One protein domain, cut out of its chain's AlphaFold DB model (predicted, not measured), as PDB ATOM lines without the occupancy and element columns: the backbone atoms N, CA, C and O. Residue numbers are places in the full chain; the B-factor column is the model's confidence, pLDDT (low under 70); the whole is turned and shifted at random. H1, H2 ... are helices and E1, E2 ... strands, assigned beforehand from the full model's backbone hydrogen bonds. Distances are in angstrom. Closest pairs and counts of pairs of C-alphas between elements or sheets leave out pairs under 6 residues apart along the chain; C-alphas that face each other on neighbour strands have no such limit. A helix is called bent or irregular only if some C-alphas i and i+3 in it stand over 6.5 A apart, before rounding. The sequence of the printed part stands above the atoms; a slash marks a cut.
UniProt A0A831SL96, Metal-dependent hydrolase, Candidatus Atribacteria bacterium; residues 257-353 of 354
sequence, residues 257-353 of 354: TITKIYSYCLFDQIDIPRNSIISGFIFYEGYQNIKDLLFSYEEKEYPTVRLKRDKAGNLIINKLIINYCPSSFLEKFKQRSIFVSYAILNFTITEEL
ATOM      1  N   THR A 257     221.744 272.507 247.539       89.25
ATOM      2  CA  THR A 257     222.593 273.595 247.051       89.25
ATOM      3  C   THR A 257     224.019 273.098 246.919       89.25
ATOM      4  O   THR A 257     224.599 272.613 247.886       89.25
ATOM      5  N   ILE A 258     224.579 273.231 245.720       91.06
ATOM      6  CA  ILE A 258     225.979 272.939 245.426       91.06
ATOM      7  C   ILE A 258     226.716 274.269 245.339       91.06
ATOM      8  O   ILE A 258     226.344 275.129 244.545       91.06
ATOM      9  N   THR A 259     227.770 274.436 246.132       92.50
ATOM     10  CA  THR A 259     228.671 275.587 246.008       92.50
ATOM     11  C   THR A 259     229.845 275.187 245.127       92.50
ATOM     12  O   THR A 259     230.536 274.219 245.442       92.50
ATOM     13  N   LYS A 260     230.082 275.914 244.034       92.38
ATOM     14  CA  LYS A 260     231.286 275.762 243.209       92.38
ATOM     15  C   LYS A 260     232.079 277.066 243.228       92.38
ATOM     16  O   LYS A 260     231.513 278.159 243.128       92.38
ATOM     17  N   ILE A 261     233.393 276.928 243.359       92.38
ATOM     18  CA  ILE A 261     234.348 278.034 243.309       92.38
ATOM     19  C   ILE A 261     235.086 277.934 241.980       92.38
ATOM     20  O   ILE A 261     235.547 276.858 241.607       92.38
ATOM     21  N   TYR A 262     235.187 279.058 241.282       90.88
ATOM     22  CA  TYR A 262     235.900 279.175 240.018       90.88
ATOM     23  C   TYR A 262     236.987 280.234 240.146       90.88
ATOM     24  O   TYR A 262     236.821 281.239 240.843       90.88
ATOM     25  N   SER A 263     238.122 280.008 239.498       89.81
ATOM     26  CA  SER A 263     239.257 280.930 239.498       89.81
ATOM     27  C   SER A 263     239.926 280.893 238.134       89.81
ATOM     28  O   SER A 263     240.150 279.808 237.605       89.81
ATOM     29  N   TYR A 264     240.222 282.073 237.586       88.56
ATOM     30  CA  TYR A 264     240.920 282.271 236.311       88.56
ATOM     31  C   TYR A 264     240.387 281.400 235.158       88.56
ATOM     32  O   TYR A 264     241.127 280.617 234.563       88.56
ATOM     33  N   CYS A 265     239.098 281.524 234.839       87.44
ATOM     34  CA  CYS A 265     238.459 280.757 233.766       87.44
ATOM     35  C   CYS A 265     237.602 281.640 232.852       87.44
ATOM     36  O   CYS A 265     237.183 282.734 233.226       87.44
ATOM     37  N   LEU A 266     237.295 281.155 231.649       87.44
ATOM     38  CA  LEU A 266     236.280 281.795 230.810       87.44
ATOM     39  C   LEU A 266     234.886 281.479 231.355       87.44
ATOM     40  O   LEU A 266     234.633 280.367 231.819       87.44
ATOM     41  N   PHE A 267     233.957 282.431 231.259       86.31
ATOM     42  CA  PHE A 267     232.573 282.222 231.692       86.31
ATOM     43  C   PHE A 267     231.915 281.018 230.993       86.31
ATOM     44  O   PHE A 267     231.145 280.282 231.606       86.31
ATOM     45  N   ASP A 268     232.280 280.759 229.737       85.06
ATOM     46  CA  ASP A 268     231.782 279.626 228.947       85.06
ATOM     47  C   ASP A 268     232.145 278.254 229.531       85.06
ATOM     48  O   ASP A 268     231.448 277.272 229.276       85.06
ATOM     49  N   GLN A 269     233.199 278.188 230.349       86.00
ATOM     50  CA  GLN A 269     233.644 276.969 231.029       86.00
ATOM     51  C   GLN A 269     232.870 276.702 232.329       86.00
ATOM     52  O   GLN A 269     233.021 275.639 232.934       86.00
ATOM     53  N   ILE A 270     232.029 277.643 232.777       86.56
ATOM     54  CA  ILE A 270     231.193 277.455 233.962       86.56
ATOM     55  C   ILE A 270     230.056 276.493 233.610       86.56
ATOM     56  O   ILE A 270     229.118 276.811 232.871       86.56
ATOM     57  N   ASP A 271     230.145 275.292 234.174       86.44
ATOM     58  CA  ASP A 271     229.086 274.292 234.125       86.44
ATOM     59  C   ASP A 271     227.894 274.720 234.998       86.44
ATOM     60  O   ASP A 271     227.956 274.666 236.233       86.44
ATOM     61  N   ILE A 272     226.826 275.170 234.332       86.56
ATOM     62  CA  ILE A 272     225.564 275.603 234.936       86.56
ATOM     63  C   ILE A 272     224.573 274.433 234.853       86.56
ATOM     64  O   ILE A 272     224.124 274.097 233.754       86.56
ATOM     65  N   PRO A 273     224.176 273.827 235.987       86.56
ATOM     66  CA  PRO A 273     223.177 272.768 235.989       86.56
ATOM     67  C   PRO A 273     221.836 273.270 235.441       86.56
ATOM     68  O   PRO A 273     221.381 274.369 235.785       86.56
ATOM     69  N   ARG A 274     221.170 272.450 234.620       82.44
ATOM     70  CA  ARG A 274     219.834 272.768 234.089       82.44
ATOM     71  C   ARG A 274     218.824 272.926 235.227       82.44
ATOM     72  O   ARG A 274     218.898 272.218 236.227       82.44
ATOM     73  N   ASN A 275     217.872 273.843 235.056       81.69
ATOM     74  CA  ASN A 275     216.824 274.158 236.037       81.69
ATOM     75  C   ASN A 275     217.356 274.553 237.430       81.69
ATOM     76  O   ASN A 275     216.653 274.395 238.429       81.69
ATOM     77  N   SER A 276     218.583 275.076 237.511       87.56
ATOM     78  CA  SER A 276     219.151 275.568 238.766       87.56
ATOM     79  C   SER A 276     218.839 277.046 238.999       87.56
ATOM     80  O   SER A 276     218.674 277.841 238.070       87.56
ATOM     81  N   ILE A 277     218.759 277.411 240.276       89.19
ATOM     82  CA  ILE A 277     218.686 278.798 240.733       89.19
ATOM     83  C   ILE A 277     220.058 279.171 241.270       89.19
ATOM     84  O   ILE A 277     220.603 278.478 242.127       89.19
ATOM     85  N   ILE A 278     220.610 280.266 240.767       90.75
ATOM     86  CA  ILE A 278     222.007 280.629 240.970       90.75
ATOM     87  C   ILE A 278     222.075 281.845 241.881       90.75
ATOM     88  O   ILE A 278     221.374 282.837 241.673       90.75
ATOM     89  N   SER A 279     222.922 281.783 242.898       91.06
ATOM     90  CA  SER A 279     223.239 282.930 243.750       91.06
ATOM     91  C   SER A 279     224.734 283.000 244.022       91.06
ATOM     92  O   SER A 279     225.421 281.988 243.944       91.06
ATOM     93  N   GLY A 280     225.257 284.185 244.321       90.88
ATOM     94  CA  GLY A 280     226.674 284.365 244.623       90.88
ATOM     95  C   GLY A 280     227.256 285.598 243.956       90.88
ATOM     96  O   GLY A 280     226.572 286.608 243.779       90.88
ATOM     97  N   PHE A 281     228.537 285.541 243.611       89.31
ATOM     98  CA  PHE A 281     229.206 286.659 242.961       89.31
ATOM     99  C   PHE A 281     230.296 286.207 241.999       89.31
ATOM    100  O   PHE A 281     230.899 285.147 242.163       89.31
ATOM    101  N   ILE A 282     230.564 287.069 241.025       88.06
ATOM    102  CA  ILE A 282     231.577 286.880 239.994       88.06
ATOM    103  C   ILE A 282     232.422 288.146 239.933       88.06
ATOM    104  O   ILE A 282     231.895 289.244 239.741       88.06
ATOM    105  N   PHE A 283     233.725 287.988 240.108       87.25
ATOM    106  CA  PHE A 283     234.717 288.964 239.699       87.25
ATOM    107  C   PHE A 283     235.132 288.657 238.270       87.25
ATOM    108  O   PHE A 283     235.478 287.518 237.951       87.25
ATOM    109  N   TYR A 284     235.045 289.664 237.413       83.75
ATOM    110  CA  TYR A 284     235.324 289.514 235.993       83.75
ATOM    111  C   TYR A 284     236.385 290.510 235.517       83.75
ATOM    112  O   TYR A 284     236.692 291.491 236.188       83.75
ATOM    113  N   GLU A 285     236.962 290.260 234.352       75.62
ATOM    114  CA  GLU A 285     237.869 291.177 233.665       75.62
ATOM    115  C   GLU A 285     237.394 291.320 232.212       75.62
ATOM    116  O   GLU A 285     237.021 290.339 231.570       75.62
ATOM    117  N   GLY A 286     237.336 292.561 231.716       63.69
ATOM    118  CA  GLY A 286     236.755 292.899 230.409       63.69
ATOM    119  C   GLY A 286     235.359 293.531 230.505       63.69
ATOM    120  O   GLY A 286     234.563 293.196 231.376       63.69
ATOM    121  N   TYR A 287     235.072 294.508 229.638       55.19
ATOM    122  CA  TYR A 287     233.916 295.410 229.787       55.19
ATOM    123  C   TYR A 287     232.868 295.314 228.670       55.19
ATOM    124  O   TYR A 287     231.769 295.853 228.825       55.19
ATOM    125  N   GLN A 288     233.184 294.675 227.540       54.78
ATOM    126  CA  GLN A 288     232.297 294.692 226.379       54.78
ATOM    127  C   GLN A 288     231.049 293.826 226.642       54.78
ATOM    128  O   GLN A 288     231.138 292.653 226.985       54.78
ATOM    129  N   ASN A 289     229.871 294.442 226.505       59.72
ATOM    130  CA  ASN A 289     228.540 293.819 226.443       59.72
ATOM    131  C   ASN A 289     227.905 293.296 227.752       59.72
ATOM    132  O   ASN A 289     226.807 292.740 227.698       59.72
ATOM    133  N   ILE A 290     228.499 293.481 228.940       66.25
ATOM    134  CA  ILE A 290     227.811 293.152 230.217       66.25
ATOM    135  C   ILE A 290     226.741 294.199 230.555       66.25
ATOM    136  O   ILE A 290     225.660 293.862 231.037       66.25
ATOM    137  N   LYS A 291     227.030 295.477 230.277       66.31
ATOM    138  CA  LYS A 291     226.110 296.593 230.531       66.31
ATOM    139  C   LYS A 291     224.794 296.427 229.772       66.31
ATOM    140  O   LYS A 291     223.750 296.531 230.397       66.31
ATOM    141  N   ASP A 292     224.834 296.072 228.492       63.88
ATOM    142  CA  ASP A 292     223.623 295.917 227.670       63.88
ATOM    143  C   ASP A 292     222.694 294.818 228.200       63.88
ATOM    144  O   ASP A 292     221.474 294.931 228.122       63.88
ATOM    145  N   LEU A 293     223.258 293.769 228.809       66.00
ATOM    146  CA  LEU A 293     222.469 292.720 229.451       66.00
ATOM    147  C   LEU A 293     221.866 293.195 230.782       66.00
ATOM    148  O   LEU A 293     220.718 292.883 231.086       66.00
ATOM    149  N   LEU A 294     222.604 293.987 231.562       66.94
ATOM    150  CA  LEU A 294     222.081 294.632 232.773       66.94
ATOM    151  C   LEU A 294     221.020 295.701 232.465       66.94
ATOM    152  O   LEU A 294     220.186 295.978 233.317       66.94
ATOM    153  N   PHE A 295     221.035 296.287 231.268       61.47
ATOM    154  CA  PHE A 295     220.008 297.215 230.784       61.47
ATOM    155  C   PHE A 295     218.838 296.509 230.082       61.47
ATOM    156  O   PHE A 295     217.866 297.164 229.727       61.47
ATOM    157  N   SER A 296     218.902 295.181 229.906       66.31
ATOM    158  CA  SER A 296     217.826 294.395 229.280       66.31
ATOM    159  C   SER A 296     216.632 294.116 230.198       66.31
ATOM    160  O   SER A 296     215.614 293.614 229.725       66.31
ATOM    161  N   TYR A 297     216.747 294.427 231.494       71.19
ATOM    162  CA  TYR A 297     215.627 294.314 232.424       71.19
ATOM    163  C   TYR A 297     214.539 295.325 232.063       71.19
ATOM    164  O   TYR A 297     214.813 296.514 231.905       71.19
ATOM    165  N   GLU A 298     213.291 294.866 231.995       72.56
ATOM    166  CA  GLU A 298     212.152 295.782 231.971       72.56
ATOM    167  C   GLU A 298     212.046 296.542 233.300       72.56
ATOM    168  O   GLU A 298     212.442 296.034 234.349       72.56
ATOM    169  N   GLU A 299     211.426 297.725 233.288       70.62
ATOM    170  CA  GLU A 299     211.261 298.571 234.486       70.62
ATOM    171  C   GLU A 299     210.603 297.841 235.672       70.62
ATOM    172  O   GLU A 299     210.872 298.143 236.832       70.62
ATOM    173  N   LYS A 300     209.757 296.844 235.392       78.38
ATOM    174  CA  LYS A 300     209.053 296.044 236.408       78.38
ATOM    175  C   LYS A 300     209.900 294.916 236.993       78.38
ATOM    176  O   LYS A 300     209.561 294.390 238.061       78.38
ATOM    177  N   GLU A 301     210.916 294.471 236.262       82.44
ATOM    178  CA  GLU A 301     211.678 293.277 236.598       82.44
ATOM    179  C   GLU A 301     212.614 293.539 237.773       82.44
ATOM    180  O   GLU A 301     213.230 294.592 237.918       82.44
ATOM    181  N   TYR A 302     212.735 292.542 238.642       82.25
ATOM    182  CA  TYR A 302     213.723 292.557 239.701       82.25
ATOM    183  C   TYR A 302     215.095 292.221 239.110       82.25
ATOM    184  O   TYR A 302     215.275 291.099 238.624       82.25
ATOM    185  N   PRO A 303     216.091 293.126 239.204       81.31
ATOM    186  CA  PRO A 303     217.409 292.847 238.666       81.31
ATOM    187  C   PRO A 303     218.091 291.786 239.529       81.31
ATOM    188  O   PRO A 303     218.575 292.074 240.632       81.31
ATOM    189  N   THR A 304     218.081 290.548 239.028       80.38
ATOM    190  CA  THR A 304     218.720 289.375 239.638       80.38
ATOM    191  C   THR A 304     220.235 289.453 239.543       80.38
ATOM    192  O   THR A 304     220.915 288.904 240.399       80.38
ATOM    193  N   VAL A 305     220.780 290.173 238.565       81.56
ATOM    194  CA  VAL A 305     222.212 290.445 238.449       81.56
ATOM    195  C   VAL A 305     222.453 291.941 238.610       81.56
ATOM    196  O   VAL A 305     221.790 292.760 237.977       81.56
ATOM    197  N   ARG A 306     223.382 292.317 239.494       80.75
ATOM    198  CA  ARG A 306     223.695 293.720 239.801       80.75
ATOM    199  C   ARG A 306     225.193 293.939 239.914       80.75
ATOM    200  O   ARG A 306     225.911 293.086 240.423       80.75
ATOM    201  N   LEU A 307     225.654 295.120 239.519       78.25
ATOM    202  CA  LEU A 307     227.022 295.557 239.798       78.25
ATOM    203  C   LEU A 307     227.121 296.046 241.244       78.25
ATOM    204  O   LEU A 307     226.286 296.839 241.693       78.25
ATOM    205  N   LYS A 308     228.142 295.590 241.975       73.19
ATOM    206  CA  LYS A 308     228.376 296.076 243.336       73.19
ATOM    207  C   LYS A 308     228.875 297.524 243.290       73.19
ATOM    208  O   LYS A 308     229.821 297.843 242.574       73.19
ATOM    209  N   ARG A 309     228.259 298.387 244.094       65.81
ATOM    210  CA  ARG A 309     228.727 299.755 244.351       65.81
ATOM    211  C   ARG A 309     229.347 299.826 245.747       65.81
ATOM    212  O   ARG A 309     228.945 299.078 246.641       65.81
ATOM    213  N   ASP A 310     230.356 300.664 245.904       62.66
ATOM    214  CA  ASP A 310     230.991 300.972 247.179       62.66
ATOM    215  C   ASP A 310     230.068 301.854 248.036       62.66
ATOM    216  O   ASP A 310     229.076 302.395 247.542       62.66
ATOM    217  N   LYS A 311     230.389 302.022 249.322       56.97
ATOM    218  CA  LYS A 311     229.636 302.851 250.277       56.97
ATOM    219  C   LYS A 311     229.486 304.309 249.819       56.97
ATOM    220  O   LYS A 311     228.505 304.946 250.176       56.97
ATOM    221  N   ALA A 312     230.416 304.802 248.999       58.34
ATOM    222  CA  ALA A 312     230.371 306.128 248.378       58.34
ATOM    223  C   ALA A 312     229.550 306.189 247.067       58.34
ATOM    224  O   ALA A 312     229.512 307.224 246.413       58.34
ATOM    225  N   GLY A 313     228.926 305.086 246.637       55.62
ATOM    226  CA  GLY A 313     228.162 305.004 245.384       55.62
ATOM    227  C   GLY A 313     229.001 304.722 244.130       55.62
ATOM    228  O   GLY A 313     228.431 304.452 243.072       55.62
ATOM    229  N   ASN A 314     230.332 304.707 244.248       55.28
ATOM    230  CA  ASN A 314     231.257 304.385 243.159       55.28
ATOM    231  C   ASN A 314     231.160 302.904 242.763       55.28
ATOM    232  O   ASN A 314     230.985 302.037 243.616       55.28
ATOM    233  N   LEU A 315     231.275 302.580 241.474       57.47
ATOM    234  CA  LEU A 315     231.302 301.187 241.015       57.47
ATOM    235  C   LEU A 315     232.534 300.474 241.590       57.47
ATOM    236  O   LEU A 315     233.660 300.887 241.324       57.47
ATOM    237  N   ILE A 316     232.331 299.387 242.343       59.88
ATOM    238  CA  ILE A 316     233.433 298.479 242.677       59.88
ATOM    239  C   ILE A 316     233.759 297.751 241.383       59.88
ATOM    240  O   ILE A 316     232.925 297.010 240.855       59.88
ATOM    241  N   ILE A 317     234.947 298.030 240.856       61.47
ATOM    242  CA  ILE A 317     235.390 297.573 239.543       61.47
ATOM    243  C   ILE A 317     235.196 296.049 239.454       61.47
ATOM    244  O   ILE A 317     235.708 295.277 240.261       61.47
ATOM    245  N   ASN A 318     234.370 295.661 238.485       75.44
ATOM    246  CA  ASN A 318     234.127 294.308 238.001       75.44
ATOM    247  C   ASN A 318     233.614 293.249 238.996       75.44
ATOM    248  O   ASN A 318     233.963 292.076 238.874       75.44
ATOM    249  N   LYS A 319     232.739 293.610 239.947       83.75
ATOM    250  CA  LYS A 319     232.009 292.621 240.764       83.75
ATOM    251  C   LYS A 319     230.522 292.544 240.403       83.75
ATOM    252  O   LYS A 319     229.759 293.465 240.701       83.75
ATOM    253  N   LEU A 320     230.103 291.408 239.852       84.62
ATOM    254  CA  LEU A 320     228.701 291.033 239.646       84.62
ATOM    255  C   LEU A 320     228.176 290.290 240.875       84.62
ATOM    256  O   LEU A 320     228.779 289.322 241.335       84.62
ATOM    257  N   ILE A 321     227.040 290.735 241.399       86.19
ATOM    258  CA  ILE A 321     226.259 290.043 242.423       86.19
ATOM    259  C   ILE A 321     225.087 289.368 241.723       86.19
ATOM    260  O   ILE A 321     224.341 290.026 240.999       86.19
ATOM    261  N   ILE A 322     224.925 288.071 241.965       87.06
ATOM    262  CA  ILE A 322     223.845 287.252 241.427       87.06
ATOM    263  C   ILE A 322     222.917 286.884 242.587       87.06
ATOM    264  O   ILE A 322     223.301 286.176 243.517       87.06
ATOM    265  N   ASN A 323     221.681 287.362 242.518       86.12
ATOM    266  CA  ASN A 323     220.622 287.170 243.497       86.12
ATOM    267  C   ASN A 323     219.527 286.280 242.901       86.12
ATOM    268  O   ASN A 323     218.633 286.778 242.219       86.12
ATOM    269  N   TYR A 324     219.593 284.978 243.192       85.06
ATOM    270  CA  TYR A 324     218.568 283.982 242.842       85.06
ATOM    271  C   TYR A 324     218.122 284.056 241.374       85.06
ATOM    272  O   TYR A 324     216.937 284.145 241.054       85.06
ATOM    273  N   CYS A 325     219.107 284.044 240.482       85.56
ATOM    274  CA  CYS A 325     218.926 284.129 239.044       85.56
ATOM    275  C   CYS A 325     218.576 282.751 238.448       85.56
ATOM    276  O   CYS A 325     219.229 281.768 238.808       85.56
ATOM    277  N   PRO A 326     217.608 282.650 237.519       86.75
ATOM    278  CA  PRO A 326     217.386 281.432 236.743       86.75
ATOM    279  C   PRO A 326     218.618 281.071 235.906       86.75
ATOM    280  O   PRO A 326     219.301 281.967 235.398       86.75
ATOM    281  N   SER A 327     218.864 279.773 235.702       85.75
ATOM    282  CA  SER A 327     219.941 279.296 234.823       85.75
ATOM    283  C   SER A 327     219.821 279.839 233.394       85.75
ATOM    284  O   SER A 327     220.818 280.278 232.834       85.75
ATOM    285  N   SER A 328     218.601 279.911 232.851       85.06
ATOM    286  CA  SER A 328     218.292 280.444 231.512       85.06
ATOM    287  C   SER A 328     218.750 281.891 231.313       85.06
ATOM    288  O   SER A 328     219.248 282.258 230.251       85.06
ATOM    289  N   PHE A 329     218.619 282.736 232.342       82.94
ATOM    290  CA  PHE A 329     219.094 284.116 232.274       82.94
ATOM    291  C   PHE A 329     220.621 284.177 232.322       82.94
ATOM    292  O   PHE A 329     221.228 284.939 231.571       82.94
ATOM    293  N   LEU A 330     221.253 283.366 233.177       82.31
ATOM    294  CA  LEU A 330     222.706 283.364 233.308       82.31
ATOM    295  C   LEU A 330     223.402 282.772 232.065       82.31
ATOM    296  O   LEU A 330     224.492 283.206 231.705       82.31
ATOM    297  N   GLU A 331     222.750 281.862 231.343       83.88
ATOM    298  CA  GLU A 331     223.236 281.352 230.054       83.88
ATOM    299  C   GLU A 331     223.400 282.450 228.991       83.88
ATOM    300  O   GLU A 331     224.258 282.313 228.123       83.88
ATOM    301  N   LYS A 332     222.691 283.584 229.094       82.38
ATOM    302  CA  LYS A 332     222.863 284.735 228.182       82.38
ATOM    303  C   LYS A 332     224.243 285.403 228.281       82.38
ATOM    304  O   LYS A 332     224.597 286.200 227.410       82.38
ATOM    305  N   PHE A 333     224.998 285.119 229.346       79.00
ATOM    306  CA  PHE A 333     226.387 285.557 229.503       79.00
ATOM    307  C   PHE A 333     227.376 284.679 228.730       79.00
ATOM    308  O   PHE A 333     228.508 285.115 228.503       79.00
ATOM    309  N   LYS A 334     226.973 283.472 228.305       80.69
ATOM    310  CA  LYS A 334     227.816 282.635 227.450       80.69
ATOM    311  C   LYS A 334     228.047 283.311 226.097       80.69
ATOM    312  O   LYS A 334     227.228 284.111 225.650       80.69
ATOM    313  N   GLN A 335     229.169 282.997 225.455       78.38
ATOM    314  CA  GLN A 335     229.604 283.518 224.152       78.38
ATOM    315  C   GLN A 335     229.938 285.022 224.134       78.38
ATOM    316  O   GLN A 335     230.132 285.599 223.068       78.38
ATOM    317  N   ARG A 336     230.039 285.672 225.303       75.12
ATOM    318  CA  ARG A 336     230.436 287.090 225.433       75.12
ATOM    319  C   ARG A 336     231.899 287.287 225.851       75.12
ATOM    320  O   ARG A 336     232.267 288.388 226.243       75.12
ATOM    321  N   SER A 337     232.714 286.229 225.802       74.56
ATOM    322  CA  SER A 337     234.156 286.257 226.113       74.56
ATOM    323  C   SER A 337     234.496 286.908 227.462       74.56
ATOM    324  O   SER A 337     235.473 287.641 227.589       74.56
ATOM    325  N   ILE A 338     233.679 286.648 228.486       81.06
ATOM    326  CA  ILE A 338     233.877 287.199 229.830       81.06
ATOM    327  C   ILE A 338     234.937 286.370 230.551       81.06
ATOM    328  O   ILE A 338     234.762 285.162 230.739       81.06
ATOM    329  N   PHE A 339     236.016 287.021 230.983       83.50
ATOM    330  CA  PHE A 339     237.027 286.391 231.820       83.50
ATOM    331  C   PHE A 339     236.620 286.494 233.289       83.50
ATOM    332  O   PHE A 339     236.281 287.576 233.765       83.50
ATOM    333  N   VAL A 340     236.626 285.375 234.007       86.19
ATOM    334  CA  VAL A 340     236.277 285.289 235.426       86.19
ATOM    335  C   VAL A 340     237.558 285.103 236.225       86.19
ATOM    336  O   VAL A 340     238.157 284.028 236.212       86.19
ATOM    337  N   SER A 341     237.970 286.145 236.946       86.94
ATOM    338  CA  SER A 341     239.136 286.075 237.832       86.94
ATOM    339  C   SER A 341     238.825 285.239 239.070       86.94
ATOM    340  O   SER A 341     239.599 284.355 239.437       86.94
ATOM    341  N   TYR A 342     237.653 285.448 239.675       88.81
ATOM    342  CA  TYR A 342     237.203 284.690 240.838       88.81
ATOM    343  C   TYR A 342     235.677 284.673 240.953       88.81
ATOM    344  O   TYR A 342     235.038 285.721 240.902       88.81
ATOM    345  N   ALA A 343     235.067 283.512 241.180       89.44
ATOM    346  CA  ALA A 343     233.629 283.411 241.415       89.44
ATOM    347  C   ALA A 343     233.287 282.379 242.486       89.44
ATOM    348  O   ALA A 343     233.880 281.304 242.548       89.44
ATOM    349  N   ILE A 344     232.270 282.696 243.286       92.25
ATOM    350  CA  ILE A 344     231.608 281.743 244.177       92.25
ATOM    351  C   ILE A 344     230.150 281.691 243.749       92.25
ATOM    352  O   ILE A 344     229.440 282.695 243.859       92.25
ATOM    353  N   LEU A 345     229.721 280.531 243.254       91.81
ATOM    354  CA  LEU A 345     228.367 280.306 242.763       91.81
ATOM    355  C   LEU A 345     227.705 279.169 243.535       91.81
ATOM    356  O   LEU A 345     228.211 278.049 243.600       91.81
ATOM    357  N   ASN A 346     226.540 279.473 244.085       92.00
ATOM    358  CA  ASN A 346     225.643 278.539 244.736       92.00
ATOM    359  C   ASN A 346     224.557 278.151 243.736       92.00
ATOM    360  O   ASN A 346     223.727 278.982 243.359       92.00
ATOM    361  N   PHE A 347     224.559 276.888 243.329       91.06
ATOM    362  CA  PHE A 347     223.561 276.293 242.456       91.06
ATOM    363  C   PHE A 347     222.546 275.550 243.303       91.06
ATOM    364  O   PHE A 347     222.829 274.481 243.841       91.06
ATOM    365  N   THR A 348     221.355 276.112 243.425       89.44
ATOM    366  CA  THR A 348     220.243 275.445 244.080       89.44
ATOM    367  C   THR A 348     219.448 274.656 243.050       89.44
ATOM    368  O   THR A 348     218.804 275.239 242.178       89.44
ATOM    369  N   ILE A 349     219.495 273.333 243.159       88.00
ATOM    370  CA  ILE A 349     218.842 272.388 242.254       88.00
ATOM    371  C   ILE A 349     217.600 271.829 242.949       88.00
ATOM    372  O   ILE A 349     217.593 271.591 244.160       88.00
ATOM    373  N   THR A 350     216.533 271.662 242.174       85.25
ATOM    374  CA  THR A 350     215.276 271.061 242.619       85.25
ATOM    375  C   THR A 350     215.048 269.761 241.868       85.25
ATOM    376  O   THR A 350     214.919 269.781 240.645       85.25
ATOM    377  N   GLU A 351     214.970 268.653 242.597       84.88
ATOM    378  CA  GLU A 351     214.575 267.347 242.071       84.88
ATOM    379  C   GLU A 351     213.130 267.054 242.465       84.88
ATOM    380  O   GLU A 351     212.760 267.173 243.635       84.88
ATOM    381  N   GLU A 352     212.307 266.679 241.491       83.25
ATOM    382  CA  GLU A 352     210.932 266.248 241.733       83.25
ATOM    383  C   GLU A 352     210.938 264.848 242.357       83.25
ATOM    384  O   GLU A 352     211.553 263.916 241.832       83.25
ATOM    385  N   LEU A 353     210.259 264.702 243.496       81.94
ATOM    386  CA  LEU A 353     210.032 263.398 244.108       81.94
ATOM    387  C   LEU A 353     208.786 262.799 243.448       81.94
ATOM    388  O   LEU A 353     207.704 263.378 243.556       81.94
TER     389      LEU A 353
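What this domain is: This is residues 257 to 353 of the 354 residues of the protein "Metal-dependent hydrolase" of Candidatus Atribacteria bacterium (UniProt A0A831SL96). A twisted sheet of five antiparallel strands makes a bent wall; the links E1 to E2, E2 to H1, H1 to E3 and H2 to E5, with the two five-residue helices H1 and H2, lie over its hollow side, and the other side is bare. Residues 349 to 353, of which 349 to 352 belong to E5, run out past the neighbouring strands at one end, and the turn of the hairpin E3 and E4 makes the other end of the longest axis. The printed part has 97 residues, with two named helices and five named strands in the order E1 E2 H1 E3 E4 H2 E5, and the sheet order is E1 E5 E2 E4 E3. The class is mostly strand; the whole is compact, with a radius of gyration of the C-alphas of 13.4 A, and the C-alphas span 47 by 35 by 27 A.

How they stand to each other: Start at the inner strand E5, residues 339 to 352, which bends by 90 degrees at residue 342. On one side of it look for the edge strand E1, residues 257 to 266, antiparallel at 153 degrees, with N 260 and O 345 2.9 A apart. On its other side is E2, residues 277 to 285, antiparallel at 171 degrees, with N 283 and O 342 2.7 A apart. E4, residues 315 to 326, is the next neighbour of E2, antiparallel at 158 degrees; look at N 320 and O 282, 2.8 A apart. The edge strand E3, residues 305 to 309, forms a hairpin with E4, antiparallel at 151 degrees, and N 321 and O 306 are 2.8 A apart. E1 and E3 are apart. H1, residues 290 to 294, and H2, residues 327 to 331, each only graze the sheet, and they are apart from each other. E2, H1, E3 and E4, H2, E5 are split strand-helix-strand units, each with another strand between its two strands, and both crossovers are right-handed. In both helices every O i to N i+4 pair is within hydrogen-bond range.

Where its parts are: Find C-alpha 257 at (222.593, 273.595, 247.051), where E1 begins; it bends by 87 degrees at residue 263 and measures 22.8 A. E2 measures 23.9 A, E3 12.8 A and E4 24.5 A. E5 is the longest strand, 34.4 A from C-alpha 339 at (237.027, 286.391, 231.820) to C-alpha 352 at (210.932, 266.248, 241.733). H1 measures 6.4 A and H2 6.2 A.

The domain as a whole: The two C-alphas farthest apart are those of Ala 312 and Leu 353, 47.5 A. The printed part has no cut, and no link is long. The mean pLDDT of the printed part is 79.9; look for values under 70 at residues 286 to 296 and 309 to 317.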